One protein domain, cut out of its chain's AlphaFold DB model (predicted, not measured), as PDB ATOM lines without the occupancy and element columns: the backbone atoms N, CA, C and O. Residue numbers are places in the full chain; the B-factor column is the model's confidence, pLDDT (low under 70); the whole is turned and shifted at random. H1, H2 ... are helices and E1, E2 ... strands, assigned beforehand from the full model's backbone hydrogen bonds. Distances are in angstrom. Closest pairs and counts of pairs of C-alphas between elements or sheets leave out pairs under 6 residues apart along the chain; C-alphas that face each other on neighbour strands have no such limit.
ATOM      1  N   LEU A   6      24.551 200.083 270.537       91.50
ATOM      2  CA  LEU A   6      23.416 200.849 271.042       91.50
ATOM      3  C   LEU A   6      23.596 202.310 270.633       91.50
ATOM      4  O   LEU A   6      24.475 203.013 271.138       91.50
ATOM      5  N   ILE A   7      22.746 202.766 269.723       92.00
ATOM      6  CA  ILE A   7      22.804 204.099 269.134       92.00
ATOM      7  C   ILE A   7      21.748 204.979 269.796       92.00
ATOM      8  O   ILE A   7      20.565 204.640 269.788       92.00
ATOM      9  N   SER A   8      22.160 206.122 270.339       92.31
ATOM     10  CA  SER A   8      21.257 207.182 270.772       92.31
ATOM     11  C   SER A   8      21.033 208.193 269.654       92.31
ATOM     12  O   SER A   8      21.937 208.562 268.905       92.31
ATOM     13  N   GLU A   9      19.792 208.638 269.538       92.12
ATOM     14  CA  GLU A   9      19.331 209.552 268.506       92.12
ATOM     15  C   GLU A   9      18.308 210.517 269.093       92.12
ATOM     16  O   GLU A   9      17.646 210.225 270.094       92.12
ATOM     17  N   TRP A  10      18.155 211.670 268.452       92.19
ATOM     18  CA  TRP A  10      17.204 212.684 268.882       92.19
ATOM     19  C   TRP A  10      16.537 213.376 267.701       92.19
ATOM     20  O   TRP A  10      17.075 213.422 266.593       92.19
ATOM     21  N   ALA A  11      15.362 213.942 267.936       91.88
ATOM     22  CA  ALA A  11      14.682 214.771 266.956       91.88
ATOM     23  C   ALA A  11      13.782 215.799 267.646       91.88
ATOM     24  O   ALA A  11      13.312 215.575 268.760       91.88
ATOM     25  N   ILE A  12      13.543 216.925 266.972       91.12
ATOM     26  CA  ILE A  12      12.576 217.933 267.405       91.12
ATOM     27  C   ILE A  12      11.352 217.830 266.511       91.12
ATOM     28  O   ILE A  12      11.450 217.844 265.281       91.12
ATOM     29  N   GLU A  13      10.198 217.721 267.149       87.75
ATOM     30  CA  GLU A  13       8.915 217.656 266.485       87.75
ATOM     31  C   GLU A  13       8.178 218.998 266.623       87.75
ATOM     32  O   GLU A  13       7.987 219.485 267.742       87.75
ATOM     33  N   PRO A  14       7.730 219.599 265.506       71.62
ATOM     34  CA  PRO A  14       7.033 220.881 265.518       71.62
ATOM     35  C   PRO A  14       5.531 220.789 265.872       71.62
ATOM     36  O   PRO A  14       4.844 221.804 265.779       71.62
ATOM     37  N   GLY A  15       5.023 219.615 266.276       66.69
ATOM     38  CA  GLY A  15       3.629 219.374 266.678       66.69
ATOM     39  C   GLY A  15       2.886 218.390 265.759       66.69
ATOM     40  O   GLY A  15       2.542 218.727 264.628       66.69
ATOM     41  N   GLY A  16       2.619 217.175 266.248       73.12
ATOM     42  CA  GLY A  16       2.066 216.039 265.511       73.12
ATOM     43  C   GLY A  16       2.782 214.710 265.808       73.12
ATOM     44  O   GLY A  16       3.044 214.362 266.950       73.12
ATOM     45  N   TRP A  17       3.039 213.919 264.766       73.88
ATOM     46  CA  TRP A  17       3.930 212.755 264.840       73.88
ATOM     47  C   TRP A  17       5.313 213.149 264.332       73.88
ATOM     48  O   TRP A  17       5.435 214.061 263.507       73.88
ATOM     49  N   LEU A  18       6.349 212.427 264.761       75.75
ATOM     50  CA  LEU A  18       7.699 212.631 264.253       75.75
ATOM     51  C   LEU A  18       7.757 212.356 262.739       75.75
ATOM     52  O   LEU A  18       7.781 211.210 262.295       75.75
ATOM     53  N   THR A  19       7.757 213.427 261.946       66.88
ATOM     54  CA  THR A  19       7.868 213.391 260.475       66.88
ATOM     55  C   THR A  19       9.276 213.733 259.989       66.88
ATOM     56  O   THR A  19       9.606 213.504 258.826       66.88
ATOM     57  N   THR A  20      10.118 214.265 260.875       70.00
ATOM     58  CA  THR A  20      11.523 214.588 260.631       70.00
ATOM     59  C   THR A  20      12.430 213.378 260.858       70.00
ATOM     60  O   THR A  20      12.118 212.459 261.617       70.00
ATOM     61  N   GLY A  21      13.573 213.370 260.166       83.81
ATOM     62  CA  GLY A  21      14.618 212.370 260.371       83.81
ATOM     63  C   GLY A  21      15.248 212.468 261.762       83.81
ATOM     64  O   GLY A  21      15.210 213.510 262.414       83.81
ATOM     65  N   TRP A  22      15.850 211.367 262.199       90.38
ATOM     66  CA  TRP A  22      16.583 211.295 263.459       90.38
ATOM     67  C   TRP A  22      17.993 211.859 263.295       90.38
ATOM     68  O   TRP A  22      18.698 211.512 262.348       90.38
ATOM     69  N   ASN A  23      18.415 212.693 264.240       90.44
ATOM     70  CA  ASN A  23      19.797 213.133 264.361       90.44
ATOM     71  C   ASN A  23      20.568 212.133 265.218       90.44
ATOM     72  O   ASN A  23      20.082 211.680 266.257       90.44
ATOM     73  N   PHE A  24      21.785 211.811 264.792       90.12
ATOM     74  CA  PHE A  24      22.679 210.947 265.552       90.12
ATOM     75  C   PHE A  24      23.156 211.648 266.834       90.12
ATOM     76  O   PHE A  24      23.497 212.833 266.811       90.12
ATOM     77  N   GLY A  25      23.168 210.915 267.948       89.06
ATOM     78  CA  GLY A  25      23.717 211.343 269.233       89.06
ATOM     79  C   GLY A  25      25.065 210.677 269.515       89.06
ATOM     80  O   GLY A  25      26.109 211.174 269.101       89.06
ATOM     81  N   ALA A  26      25.035 209.552 270.229       89.88
ATOM     82  CA  ALA A  26      26.185 208.702 270.539       89.88
ATOM     83  C   ALA A  26      25.932 207.254 270.107       89.88
ATOM     84  O   ALA A  26      24.802 206.836 269.883       89.88
ATOM     85  N   SER A  27      27.003 206.469 270.050       90.19
ATOM     86  CA  SER A  27      26.937 205.018 269.910       90.19
ATOM     87  C   SER A  27      27.861 204.378 270.933       90.19
ATOM     88  O   SER A  27      28.970 204.867 271.153       90.19
ATOM     89  N   THR A  28      27.414 203.288 271.544       90.31
ATOM     90  CA  THR A  28      28.241 202.463 272.422       90.31
ATOM     91  C   THR A  28      28.091 200.997 272.060       90.31
ATOM     92  O   THR A  28      26.993 200.534 271.766       90.31
ATOM     93  N   ASP A  29      29.202 200.277 272.057       90.00
ATOM     94  CA  ASP A  29      29.236 198.867 271.708       90.00
ATOM     95  C   ASP A  29      28.803 197.988 272.881       90.00
ATOM     96  O   ASP A  29      29.078 198.278 274.047       90.00
ATOM     97  N   SER A  30      28.167 196.862 272.563       89.81
ATOM     98  CA  SER A  30      27.803 195.837 273.534       89.81
ATOM     99  C   SER A  30      29.028 195.385 274.354       89.81
ATOM    100  O   SER A  30      29.972 194.832 273.766       89.81
ATOM    101  N   PRO A  31      29.018 195.541 275.696       90.00
ATOM    102  CA  PRO A  31      30.184 195.240 276.530       90.00
ATOM    103  C   PRO A  31      30.591 193.761 276.490       90.00
ATOM    104  O   PRO A  31      31.767 193.435 276.635       90.00
ATOM    105  N   VAL A  32      29.639 192.862 276.225       89.88
ATOM    106  CA  VAL A  32      29.885 191.427 276.057       89.88
ATOM    107  C   VAL A  32      29.297 190.961 274.727       89.88
ATOM    108  O   VAL A  32      28.095 191.057 274.517       89.88
ATOM    109  N   HIS A  33      30.153 190.443 273.842       86.81
ATOM    110  CA  HIS A  33      29.785 190.025 272.476       86.81
ATOM    111  C   HIS A  33      30.451 188.705 272.029       86.81
ATOM    112  O   HIS A  33      30.225 188.199 270.929       86.81
ATOM    113  N   THR A  34      31.279 188.091 272.879       81.44
ATOM    114  CA  THR A  34      32.012 186.850 272.557       81.44
ATOM    115  C   THR A  34      31.510 185.621 273.317       81.44
ATOM    116  O   THR A  34      31.848 184.498 272.945       81.44
ATOM    117  N   SER A  35      30.675 185.793 274.347       72.00
ATOM    118  CA  SER A  35      30.121 184.690 275.139       72.00
ATOM    119  C   SER A  35      28.933 184.006 274.460       72.00
ATOM    120  O   SER A  35      28.219 184.624 273.678       72.00
ATOM    121  N   SER A  36      28.658 182.746 274.814       81.56
ATOM    122  CA  SER A  36      27.415 182.051 274.433       81.56
ATOM    123  C   SER A  36      26.175 182.813 274.917       81.56
ATOM    124  O   SER A  36      26.188 183.308 276.049       81.56
ATOM    125  N   ALA A  37      25.115 182.837 274.098       82.56
ATOM    126  CA  ALA A  37      23.876 183.576 274.362       82.56
ATOM    127  C   ALA A  37      23.297 183.194 275.725       82.56
ATOM    128  O   ALA A  37      23.032 182.021 275.991       82.56
ATOM    129  N   ARG A  38      23.132 184.191 276.591       86.75
ATOM    130  CA  ARG A  38      22.518 184.065 277.913       86.75
ATOM    131  C   ARG A  38      22.154 185.448 278.440       86.75
ATOM    132  O   ARG A  38      22.756 186.438 278.033       86.75
ATOM    133  N   ALA A  39      21.233 185.501 279.394       88.44
ATOM    134  CA  ALA A  39      21.020 186.713 280.174       88.44
ATOM    135  C   ALA A  39      22.254 187.014 281.044       88.44
ATOM    136  O   ALA A  39      22.862 186.102 281.611       88.44
ATOM    137  N   LEU A  40      22.599 188.294 281.156       90.69
ATOM    138  CA  LEU A  40      23.667 188.803 282.013       90.69
ATOM    139  C   LEU A  40      23.076 189.727 283.081       90.69
ATOM    140  O   LEU A  40      22.039 190.356 282.866       90.69
ATOM    141  N   ASN A  41      23.744 189.838 284.227       92.00
ATOM    142  CA  ASN A  41      23.398 190.842 285.226       92.00
ATOM    143  C   ASN A  41      23.979 192.204 284.814       92.00
ATOM    144  O   ASN A  41      25.189 192.413 284.900       92.00
ATOM    145  N   GLY A  42      23.125 193.144 284.406       91.62
ATOM    146  CA  GLY A  42      23.541 194.498 284.010       91.62
ATOM    147  C   GLY A  42      24.163 195.335 285.138       91.62
ATOM    148  O   GLY A  42      24.784 196.359 284.871       91.62
ATOM    149  N   ASN A  43      24.047 194.903 286.399       92.12
ATOM    150  CA  ASN A  43      24.687 195.561 287.541       92.12
ATOM    151  C   ASN A  43      26.135 195.106 287.792       92.12
ATOM    152  O   ASN A  43      26.807 195.678 288.655       92.12
ATOM    153  N   ASP A  44      26.647 194.116 287.064       94.50
ATOM    154  CA  ASP A  44      28.055 193.733 287.172       94.50
ATOM    155  C   ASP A  44      28.919 194.702 286.359       94.50
ATOM    156  O   ASP A  44      28.577 195.070 285.238       94.50
ATOM    157  N   SER A  45      30.074 195.111 286.894       92.94
ATOM    158  CA  SER A  45      30.945 196.099 286.235       92.94
ATOM    159  C   SER A  45      31.437 195.670 284.851       92.94
ATOM    160  O   SER A  45      31.623 196.529 283.997       92.94
ATOM    161  N   ALA A  46      31.602 194.366 284.614       92.00
ATOM    162  CA  ALA A  46      31.995 193.814 283.317       92.00
ATOM    163  C   ALA A  46      30.893 193.912 282.243       92.00
ATOM    164  O   ALA A  46      31.189 193.814 281.058       92.00
ATOM    165  N   ASN A  47      29.635 194.121 282.649       93.44
ATOM    166  CA  ASN A  47      28.475 194.177 281.755       93.44
ATOM    167  C   ASN A  47      27.977 195.615 281.537       93.44
ATOM    168  O   ASN A  47      26.878 195.812 281.022       93.44
ATOM    169  N   ARG A  48      28.761 196.624 281.940       92.62
ATOM    170  CA  ARG A  48      28.413 198.043 281.814       92.62
ATOM    171  C   ARG A  48      29.448 198.800 281.004       92.62
ATOM    172  O   ARG A  48      30.642 198.532 281.099       92.62
ATOM    173  N   VAL A  49      28.976 199.827 280.308       91.69
ATOM    174  CA  VAL A  49      29.819 200.889 279.760       91.69
ATOM    175  C   VAL A  49      29.524 202.163 280.544       91.69
ATOM    176  O   VAL A  49      28.364 202.545 280.693       91.69
ATOM    177  N   ALA A  50      30.562 202.787 281.098       88.38
ATOM    178  CA  ALA A  50      30.440 204.062 281.797       88.38
ATOM    179  C   ALA A  50      30.598 205.241 280.826       88.38
ATOM    180  O   ALA A  50      31.119 205.083 279.723       88.38
ATOM    181  N   ASP A  51      30.162 206.422 281.266       87.00
ATOM    182  CA  ASP A  51      30.456 207.714 280.631       87.00
ATOM    183  C   ASP A  51      30.007 207.861 279.166       87.00
ATOM    184  O   ASP A  51      30.547 208.663 278.401       87.00
ATOM    185  N   VAL A  52      28.953 207.137 278.777       89.06
ATOM    186  CA  VAL A  52      28.304 207.316 277.477       89.06
ATOM    187  C   VAL A  52      27.580 208.661 277.474       89.06
ATOM    188  O   VAL A  52      26.567 208.849 278.148       89.06
ATOM    189  N   SER A  53      28.107 209.617 276.715       88.88
ATOM    190  CA  SER A  53      27.555 210.964 276.611       88.88
ATOM    191  C   SER A  53      27.656 211.491 275.183       88.88
ATOM    192  O   SER A  53      28.539 211.105 274.418       88.88
ATOM    193  N   PHE A  54      26.739 212.383 274.817       86.81
ATOM    194  CA  PHE A  54      26.843 213.184 273.604       86.81
ATOM    195  C   PHE A  54      26.322 214.591 273.869       86.81
ATOM    196  O   PHE A  54      25.479 214.805 274.738       86.81
ATOM    197  N   SER A  55      26.824 215.541 273.088       83.00
ATOM    198  CA  SER A  55      26.279 216.889 273.008       83.00
ATOM    199  C   SER A  55      25.859 217.133 271.569       83.00
ATOM    200  O   SER A  55      26.650 216.967 270.645       83.00
ATOM    201  N   SER A  56      24.606 217.515 271.383       76.06
ATOM    202  CA  SER A  56      23.995 217.817 270.088       76.06
ATOM    203  C   SER A  56      24.464 219.140 269.471       76.06
ATOM    204  O   SER A  56      24.000 219.502 268.393       76.06
ATOM    205  N   GLY A  57      25.336 219.895 270.151       79.00
ATOM    206  CA  GLY A  57      25.573 221.301 269.820       79.00
ATOM    207  C   GLY A  57      24.319 222.153 270.055       79.00
ATOM    208  O   GLY A  57      23.449 221.779 270.846       79.00
ATOM    209  N   SER A  58      24.226 223.301 269.381       78.75
ATOM    210  CA  SER A  58      23.048 224.174 269.447       78.75
ATOM    211  C   SER A  58      21.841 223.504 268.784       78.75
ATOM    212  O   SER A  58      21.834 223.300 267.571       78.75
ATOM    213  N   ILE A  59      20.814 223.187 269.576       82.81
ATOM    214  CA  ILE A  59      19.505 222.760 269.075       82.81
ATOM    215  C   ILE A  59      18.534 223.932 269.213       82.81
ATOM    216  O   ILE A  59      18.408 224.502 270.296       82.81
ATOM    217  N   LEU A  60      17.796 224.228 268.144       84.94
ATOM    218  CA  LEU A  60      16.622 225.091 268.218       84.94
ATOM    219  C   LEU A  60      15.429 224.267 268.721       84.94
ATOM    220  O   LEU A  60      14.790 223.555 267.947       84.94
ATOM    221  N   TRP A  61      15.184 224.312 270.030       87.31
ATOM    222  CA  TRP A  61      14.037 223.673 270.676       87.31
ATOM    223  C   TRP A  61      13.123 224.754 271.262       87.31
ATOM    224  O   TRP A  61      13.350 225.265 272.358       87.31
ATOM    225  N   GLU A  62      12.110 225.128 270.486       87.19
ATOM    226  CA  GLU A  62      11.191 226.228 270.772       87.19
ATOM    227  C   GLU A  62      10.029 225.808 271.687       87.19
ATOM    228  O   GLU A  62       9.631 224.634 271.716       87.19
ATOM    229  N   PRO A  63       9.410 226.764 272.407       86.50
ATOM    230  CA  PRO A  63       8.202 226.506 273.180       86.50
ATOM    231  C   PRO A  63       7.100 225.842 272.344       86.50
ATOM    232  O   PRO A  63       6.740 226.313 271.267       86.50
ATOM    233  N   GLY A  64       6.535 224.758 272.877       86.94
ATOM    234  CA  GLY A  64       5.472 223.988 272.224       86.94
ATOM    235  C   GLY A  64       5.961 222.837 271.338       86.94
ATOM    236  O   GLY A  64       5.130 222.065 270.869       86.94
ATOM    237  N   GLN A  65       7.273 222.680 271.145       89.50
ATOM    238  CA  GLN A  65       7.850 221.541 270.428       89.50
ATOM    239  C   GLN A  65       8.169 220.367 271.359       89.50
ATOM    240  O   GLN A  65       8.485 220.548 272.539       89.50
ATOM    241  N   VAL A  66       8.164 219.154 270.805       90.31
ATOM    242  CA  VAL A  66       8.507 217.925 271.534       90.31
ATOM    243  C   VAL A  66       9.917 217.474 271.166       90.31
ATOM    244  O   VAL A  66      10.242 217.314 269.989       90.31
ATOM    245  N   LEU A  67      10.750 217.237 272.181       90.31
ATOM    246  CA  LEU A  67      12.029 216.548 272.026       90.31
ATOM    247  C   LEU A  67      11.804 215.037 272.098       90.31
ATOM    248  O   LEU A  67      11.400 214.506 273.133       90.31
ATOM    249  N   TRP A  68      12.122 214.348 271.010       91.06
ATOM    250  CA  TRP A  68      12.175 212.897 270.950       91.06
ATOM    251  C   TRP A  68      13.593 212.419 271.205       91.06
ATOM    252  O   TRP A  68      14.547 212.940 270.627       91.06
ATOM    253  N   ILE A  69      13.716 211.388 272.033       90.50
ATOM    254  CA  ILE A  69      14.967 210.681 272.287       90.50
ATOM    255  C   ILE A  69      14.697 209.209 272.030       90.50
ATOM    256  O   ILE A  69      13.724 208.650 272.540       90.50
ATOM    257  N   ARG A  70      15.551 208.588 271.226       90.31
ATOM    258  CA  ARG A  70      15.476 207.166 270.913       90.31
ATOM    259  C   ARG A  70      16.814 206.516 271.173       90.31
ATOM    260  O   ARG A  70      17.861 207.084 270.884       90.31
ATOM    261  N   PHE A  71      16.741 205.284 271.647       90.50
ATOM    262  CA  PHE A  71      17.861 204.367 271.652       90.50
ATOM    263  C   PHE A  71      17.486 203.180 270.787       90.50
ATOM    264  O   PHE A  71      16.397 202.626 270.942       90.50
ATOM    265  N   ARG A  72      18.354 202.833 269.843       89.12
ATOM    266  CA  ARG A  72      18.146 201.683 268.974       89.12
ATOM    267  C   ARG A  72      19.376 200.803 268.967       89.12
ATOM    268  O   ARG A  72      20.500 201.288 268.884       89.12
ATOM    269  N   GLU A  73      19.123 199.515 269.026       87.12
ATOM    270  CA  GLU A  73      20.082 198.481 268.693       87.12
ATOM    271  C   GLU A  73      19.748 198.012 267.265       87.12
ATOM    272  O   GLU A  73      18.589 198.047 266.835       87.12
ATOM    273  N   LEU A  74      20.784 197.757 266.466       81.94
ATOM    274  CA  LEU A  74      20.626 197.364 265.070       81.94
ATOM    275  C   LEU A  74      20.558 195.847 264.978       81.94
ATOM    276  O   LEU A  74      21.600 195.203 265.048       81.94
ATOM    277  N   ASN A  75      19.363 195.331 264.687       78.25
ATOM    278  CA  ASN A  75      19.146 193.908 264.447       78.25
ATOM    279  C   ASN A  75      20.231 193.333 263.525       78.25
ATOM    280  O   ASN A  75      20.346 193.745 262.363       78.25
ATOM    281  N   ASP A  76      20.972 192.344 264.015       75.12
ATOM    282  CA  ASP A  76      21.983 191.648 263.236       75.12
ATOM    283  C   ASP A  76      21.502 190.261 262.791       75.12
ATOM    284  O   ASP A  76      20.401 189.802 263.099       75.12
ATOM    285  N   SER A  77      22.297 189.609 261.943       76.25
ATOM    286  CA  SER A  77      22.074 188.204 261.634       76.25
ATOM    287  C   SER A  77      22.698 187.353 262.742       76.25
ATOM    288  O   SER A  77      23.920 187.181 262.759       76.25
ATOM    289  N   GLY A  78      21.881 186.765 263.614       77.81
ATOM    290  CA  GLY A  78      22.381 185.870 264.652       77.81
ATOM    291  C   GLY A  78      21.593 185.957 265.950       77.81
ATOM    292  O   GLY A  78      20.372 185.849 265.939       77.81
ATOM    293  N   ASN A  79      22.319 186.046 267.067       74.38
ATOM    294  CA  ASN A  79      21.722 186.226 268.385       74.38
ATOM    295  C   ASN A  79      21.751 187.714 268.720       74.38
ATOM    296  O   ASN A  79      22.845 188.260 268.860       74.38
ATOM    297  N   ASP A  80      20.581 188.309 268.926       75.19
ATOM    298  CA  ASP A  80      20.487 189.692 269.376       75.19
ATOM    299  C   ASP A  80      21.046 189.842 270.792       75.19
ATOM    300  O   ASP A  80      20.914 188.958 271.655       75.19
ATOM    301  N   HIS A  81      21.662 190.986 271.057       83.69
ATOM    302  CA  HIS A  81      22.109 191.333 272.390       83.69
ATOM    303  C   HIS A  81      20.974 191.986 273.180       83.69
ATOM    304  O   HIS A  81      20.283 192.895 272.726       83.69
ATOM    305  N   GLY A  82      20.825 191.567 274.437       84.81
ATOM    306  CA  GLY A  82      20.016 192.302 275.403       84.81
ATOM    307  C   GLY A  82      20.785 193.526 275.896       84.81
ATOM    308  O   GLY A  82      21.642 193.387 276.769       84.81
ATOM    309  N   LEU A  83      20.490 194.708 275.350       88.75
ATOM    310  CA  LEU A  83      21.072 195.978 275.797       88.75
ATOM    311  C   LEU A  83      20.073 196.751 276.661       88.75
ATOM    312  O   LEU A  83      18.902 196.894 276.317       88.75
ATOM    313  N   ALA A  84      20.552 197.249 277.798       89.12
ATOM    314  CA  ALA A  84      19.767 198.018 278.753       89.12
ATOM    315  C   ALA A  84      20.379 199.406 278.958       89.12
ATOM    316  O   ALA A  84      21.580 199.605 278.780       89.12
ATOM    317  N   ILE A  85      19.535 200.356 279.353       90.50
ATOM    318  CA  ILE A  85      19.916 201.736 279.650       90.50
ATOM    319  C   ILE A  85      19.484 202.041 281.070       90.50
ATOM    320  O   ILE A  85      18.357 201.734 281.454       90.50
ATOM    321  N   ASP A  86      20.367 202.681 281.823       91.25
ATOM    322  CA  ASP A  86      20.075 203.173 283.160       91.25
ATOM    323  C   ASP A  86      20.868 204.461 283.434       91.25
ATOM    324  O   ASP A  86      21.783 204.808 282.686       91.25
ATOM    325  N   ASN A  87      20.512 205.174 284.505       92.00
ATOM    326  CA  ASN A  87      21.130 206.428 284.939       92.00
ATOM    327  C   ASN A  87      21.095 207.526 283.859       92.00
ATOM    328  O   ASN A  87      22.006 208.348 283.745       92.00
ATOM    329  N   PHE A  88      20.023 207.547 283.060       91.00
ATOM    330  CA  PHE A  88      19.829 208.531 281.999       91.00
ATOM    331  C   PHE A  88      19.664 209.947 282.567       91.00
ATOM    332  O   PHE A  88      18.847 210.193 283.457       91.00
ATOM    333  N   ARG A  89      20.402 210.903 281.996       92.88
ATOM    334  CA  ARG A  89      20.299 212.324 282.329       92.88
ATOM    335  C   ARG A  89      20.324 213.175 281.065       92.88
ATOM    336  O   ARG A  89      21.222 213.042 280.241       92.88
ATOM    337  N   LEU A  90      19.392 214.121 280.990       90.94
ATOM    338  CA  LEU A  90      19.365 215.194 279.998       90.94
ATOM    339  C   LEU A  90      19.621 216.535 280.694       90.94
ATOM    340  O   LEU A  90      19.045 216.815 281.745       90.94
ATOM    341  N   LEU A  91      20.471 217.373 280.101       91.19
ATOM    342  CA  LEU A  91      20.694 218.751 280.531       91.19
ATOM    343  C   LEU A  91      20.443 219.688 279.347       91.19
ATOM    344  O   LEU A  91      21.187 219.652 278.374       91.19
ATOM    345  N   ALA A  92      19.417 220.534 279.449       87.75
ATOM    346  CA  ALA A  92      19.153 221.600 278.487       87.75
ATOM    347  C   ALA A  92      19.726 222.925 279.011       87.75
ATOM    348  O   ALA A  92      19.468 223.304 280.156       87.75
ATOM    349  N   ILE A  93      20.502 223.622 278.178       85.75
ATOM    350  CA  ILE A  93      21.083 224.930 278.499       85.75
ATOM    351  C   ILE A  93      20.376 225.970 277.617       85.75
ATOM    352  O   ILE A  93      20.570 225.933 276.404       85.75
ATOM    353  N   PRO A  94      19.541 226.864 278.181       79.19
ATOM    354  CA  PRO A  94      18.834 227.868 277.392       79.19
ATOM    355  C   PRO A  94      19.805 228.903 276.811       79.19
ATOM    356  O   PRO A  94      20.790 229.274 277.456       79.19
ATOM    357  N   GLU A  95      19.511 229.400 275.607       76.81
ATOM    358  CA  GLU A  95      20.308 230.467 275.005       76.81
ATOM    359  C   GLU A  95      20.179 231.783 275.798       76.81
ATOM    360  O   GLU A  95      19.103 232.096 276.327       76.81
ATOM    361  N   PRO A  96      21.251 232.595 275.886       75.25
ATOM    362  CA  PRO A  96      21.179 233.902 276.527       75.25
ATOM    363  C   PRO A  96      20.140 234.798 275.841       75.25
ATOM    364  O   PRO A  96      20.234 235.090 274.650       75.25
ATOM    365  N   THR A  97      19.166 235.305 276.596       73.31
ATOM    366  CA  THR A  97      18.140 236.198 276.045       73.31
ATOM    367  C   THR A  97      18.762 237.556 275.683       73.31
ATOM    368  O   THR A  97      19.150 238.337 276.555       73.31
ATOM    369  N   VAL A  98      18.840 237.873 274.387       66.31
ATOM    370  CA  VAL A  98      19.502 239.085 273.845       66.31
ATOM    371  C   VAL A  98      18.879 240.403 274.354       66.31
ATOM    372  O   VAL A  98      19.527 241.453 274.347       66.31
ATOM    373  N   VAL A  99      17.653 240.358 274.889       58.25
ATOM    374  CA  VAL A  99      16.932 241.509 275.469       58.25
ATOM    375  C   VAL A  99      17.739 242.215 276.574       58.25
ATOM    376  O   VAL A  99      17.674 243.441 276.698       58.25
ATOM    377  N   THR A 100      18.580 241.490 277.317       54.38
ATOM    378  CA  THR A 100      19.420 242.067 278.382       54.38
ATOM    379  C   THR A 100      20.538 242.969 277.838       54.38
ATOM    380  O   THR A 100      20.850 243.999 278.439       54.38
ATOM    381  N   PHE A 101      21.109 242.656 276.669       56.06
ATOM    382  CA  PHE A 101      22.191 243.460 276.083       56.06
ATOM    383  C   PHE A 101      21.681 244.760 275.447       56.06
ATOM    384  O   PHE A 101      22.323 245.804 275.575       56.06
ATOM    385  N   GLY A 102      20.492 244.741 274.832       57.44
ATOM    386  CA  GLY A 102      19.872 245.946 274.262       57.44
ATOM    387  C   GLY A 102      19.535 247.012 275.316       57.44
ATOM    388  O   GLY A 102      19.704 248.210 275.073       57.44
ATOM    389  N   LEU A 103      19.128 246.593 276.520       58.41
ATOM    390  CA  LEU A 103      18.806 247.504 277.625       58.41
ATOM    391  C   LEU A 103      20.049 248.174 278.235       58.41
ATOM    392  O   LEU A 103      19.979 249.347 278.611       58.41
ATOM    393  N   LEU A 104      21.197 247.489 278.272       58.91
ATOM    394  CA  LEU A 104      22.468 248.070 278.728       58.91
ATOM    395  C   LEU A 104      22.980 249.161 277.774       58.91
ATOM    396  O   LEU A 104      23.427 250.218 278.226       58.91
ATOM    397  N   VAL A 105      22.844 248.958 276.460       60.72
ATOM    398  CA  VAL A 105      23.240 249.950 275.446       60.72
ATOM    399  C   VAL A 105      22.329 251.184 275.497       60.72
ATOM    400  O   VAL A 105      22.815 252.315 275.538       60.72
ATOM    401  N   LEU A 106      21.007 251.002 275.590       59.38
ATOM    402  CA  LEU A 106      20.061 252.125 275.675       59.38
ATOM    403  C   LEU A 106      20.148 252.890 277.010       59.38
ATOM    404  O   LEU A 106      19.999 254.117 277.032       59.38
ATOM    405  N   GLY A 107      20.427 252.194 278.117       58.53
ATOM    406  CA  GLY A 107      20.685 252.807 279.423       58.53
ATOM    407  C   GLY A 107      21.968 253.646 279.441       58.53
ATOM    408  O   GLY A 107      21.959 254.774 279.942       58.53
ATOM    409  N   GLY A 108      23.041 253.149 278.817       58.88
ATOM    410  CA  GLY A 108      24.319 253.856 278.684       58.88
ATOM    411  C   GLY A 108      24.232 255.130 277.833       58.88
ATOM    412  O   GLY A 108      24.744 256.179 278.237       58.88
ATOM    413  N   LEU A 109      23.503 255.097 276.707       57.75
ATOM    414  CA  LEU A 109      23.296 256.287 275.864       57.75
ATOM    415  C   LEU A 109      22.494 257.392 276.576       57.75
ATOM    416  O   LEU A 109      22.792 258.577 276.402       57.75
ATOM    417  N   LYS A 110      21.501 257.035 277.406       54.44
ATOM    418  CA  LYS A 110      20.750 258.021 278.209       54.44
ATOM    419  C   LYS A 110      21.626 258.702 279.266       54.44
ATOM    420  O   LYS A 110      21.433 259.892 279.517       54.44
ATOM    421  N   PHE A 111      22.590 257.990 279.847       55.34
ATOM    422  CA  PHE A 111      23.530 258.557 280.820       55.34
ATOM    423  C   PHE A 111      24.567 259.483 280.163       55.34
ATOM    424  O   PHE A 111      24.915 260.518 280.729       55.34
ATOM    425  N   TRP A 112      25.012 259.161 278.945       61.88
ATOM    426  CA  TRP A 112      25.958 259.981 278.182       61.88
ATOM    427  C   TRP A 112      25.338 261.300 277.695       61.88
ATOM    428  O   TRP A 112      25.980 262.348 277.734       61.88
ATOM    429  N   ARG A 113      24.053 261.284 277.319       61.72
ATOM    430  CA  ARG A 113      23.354 262.478 276.817       61.72
ATOM    431  C   ARG A 113      22.978 263.498 277.901       61.72
ATOM    432  O   ARG A 113      22.647 264.624 277.560       61.72
ATOM    433  N   LYS A 114      23.047 263.133 279.188       54.97
ATOM    434  CA  LYS A 114      22.824 264.049 280.326       54.97
ATOM    435  C   LYS A 114      24.100 264.746 280.833       54.97
ATOM    436  O   LYS A 114      24.031 265.457 281.827       54.97
ATOM    437  N   ARG A 115      25.255 264.531 280.188       57.09
ATOM    438  CA  ARG A 115      26.551 265.136 280.558       57.09
ATOM    439  C   ARG A 115      27.031 266.237 279.591       57.09
ATOM    440  O   ARG A 115      28.232 266.472 279.508       57.09
TER     441      ARG A 115
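AT A GLANCE: This is residues 6 to 115 of the 116 residues of an uncharacterized protein of Verrucomicrobia subdivision 3 bacterium (UniProt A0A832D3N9). This model has little regular structure: a small three-stranded sheet with long loops makes the body, and residues 96 to 115, holding the helix H1, stick out as a tail that lengthens the whole. Of 110 printed residues, 38 are in E1, E2, E3 and H1, in that order, class mixed; the sheet, E2 - E1 - E3, is antiparallel. The whole is extended, spanning 83 by 35 by 16 A, with a radius of gyration of the C-alphas of 22.9 A.

HOW THE PARTS SIT: Start at E1, residues 6 to 13, the inner strand. It forms a hairpin with E2, residues 23 to 29; look at N 8 and O 26, 2.8 A apart. Beside E1 find E3, residues 66 to 73, antiparallel at 159 degrees, with N 9 and O 70 2.8 A apart. H1, residues 99 to 113, is not on the sheet; 10 of its 11 O i to N i+4 pairs are within hydrogen-bond range.

IN THESE COORDINATES: Find C-alpha 6 at (23.416, 200.849, 271.042), where E1 begins its 22.7 A. E3 runs 22.8 A, and H1 22.0 A to C-alpha 113 at (23.354, 262.478, 276.817).

THE WHOLE: The C-alphas farthest apart, Ser 36 and Arg 115, are 83.3 A apart. The links E2 to E3 and E3 to H1 are long. Residues 15, 19 and 98 to 115 have pLDDT under 70.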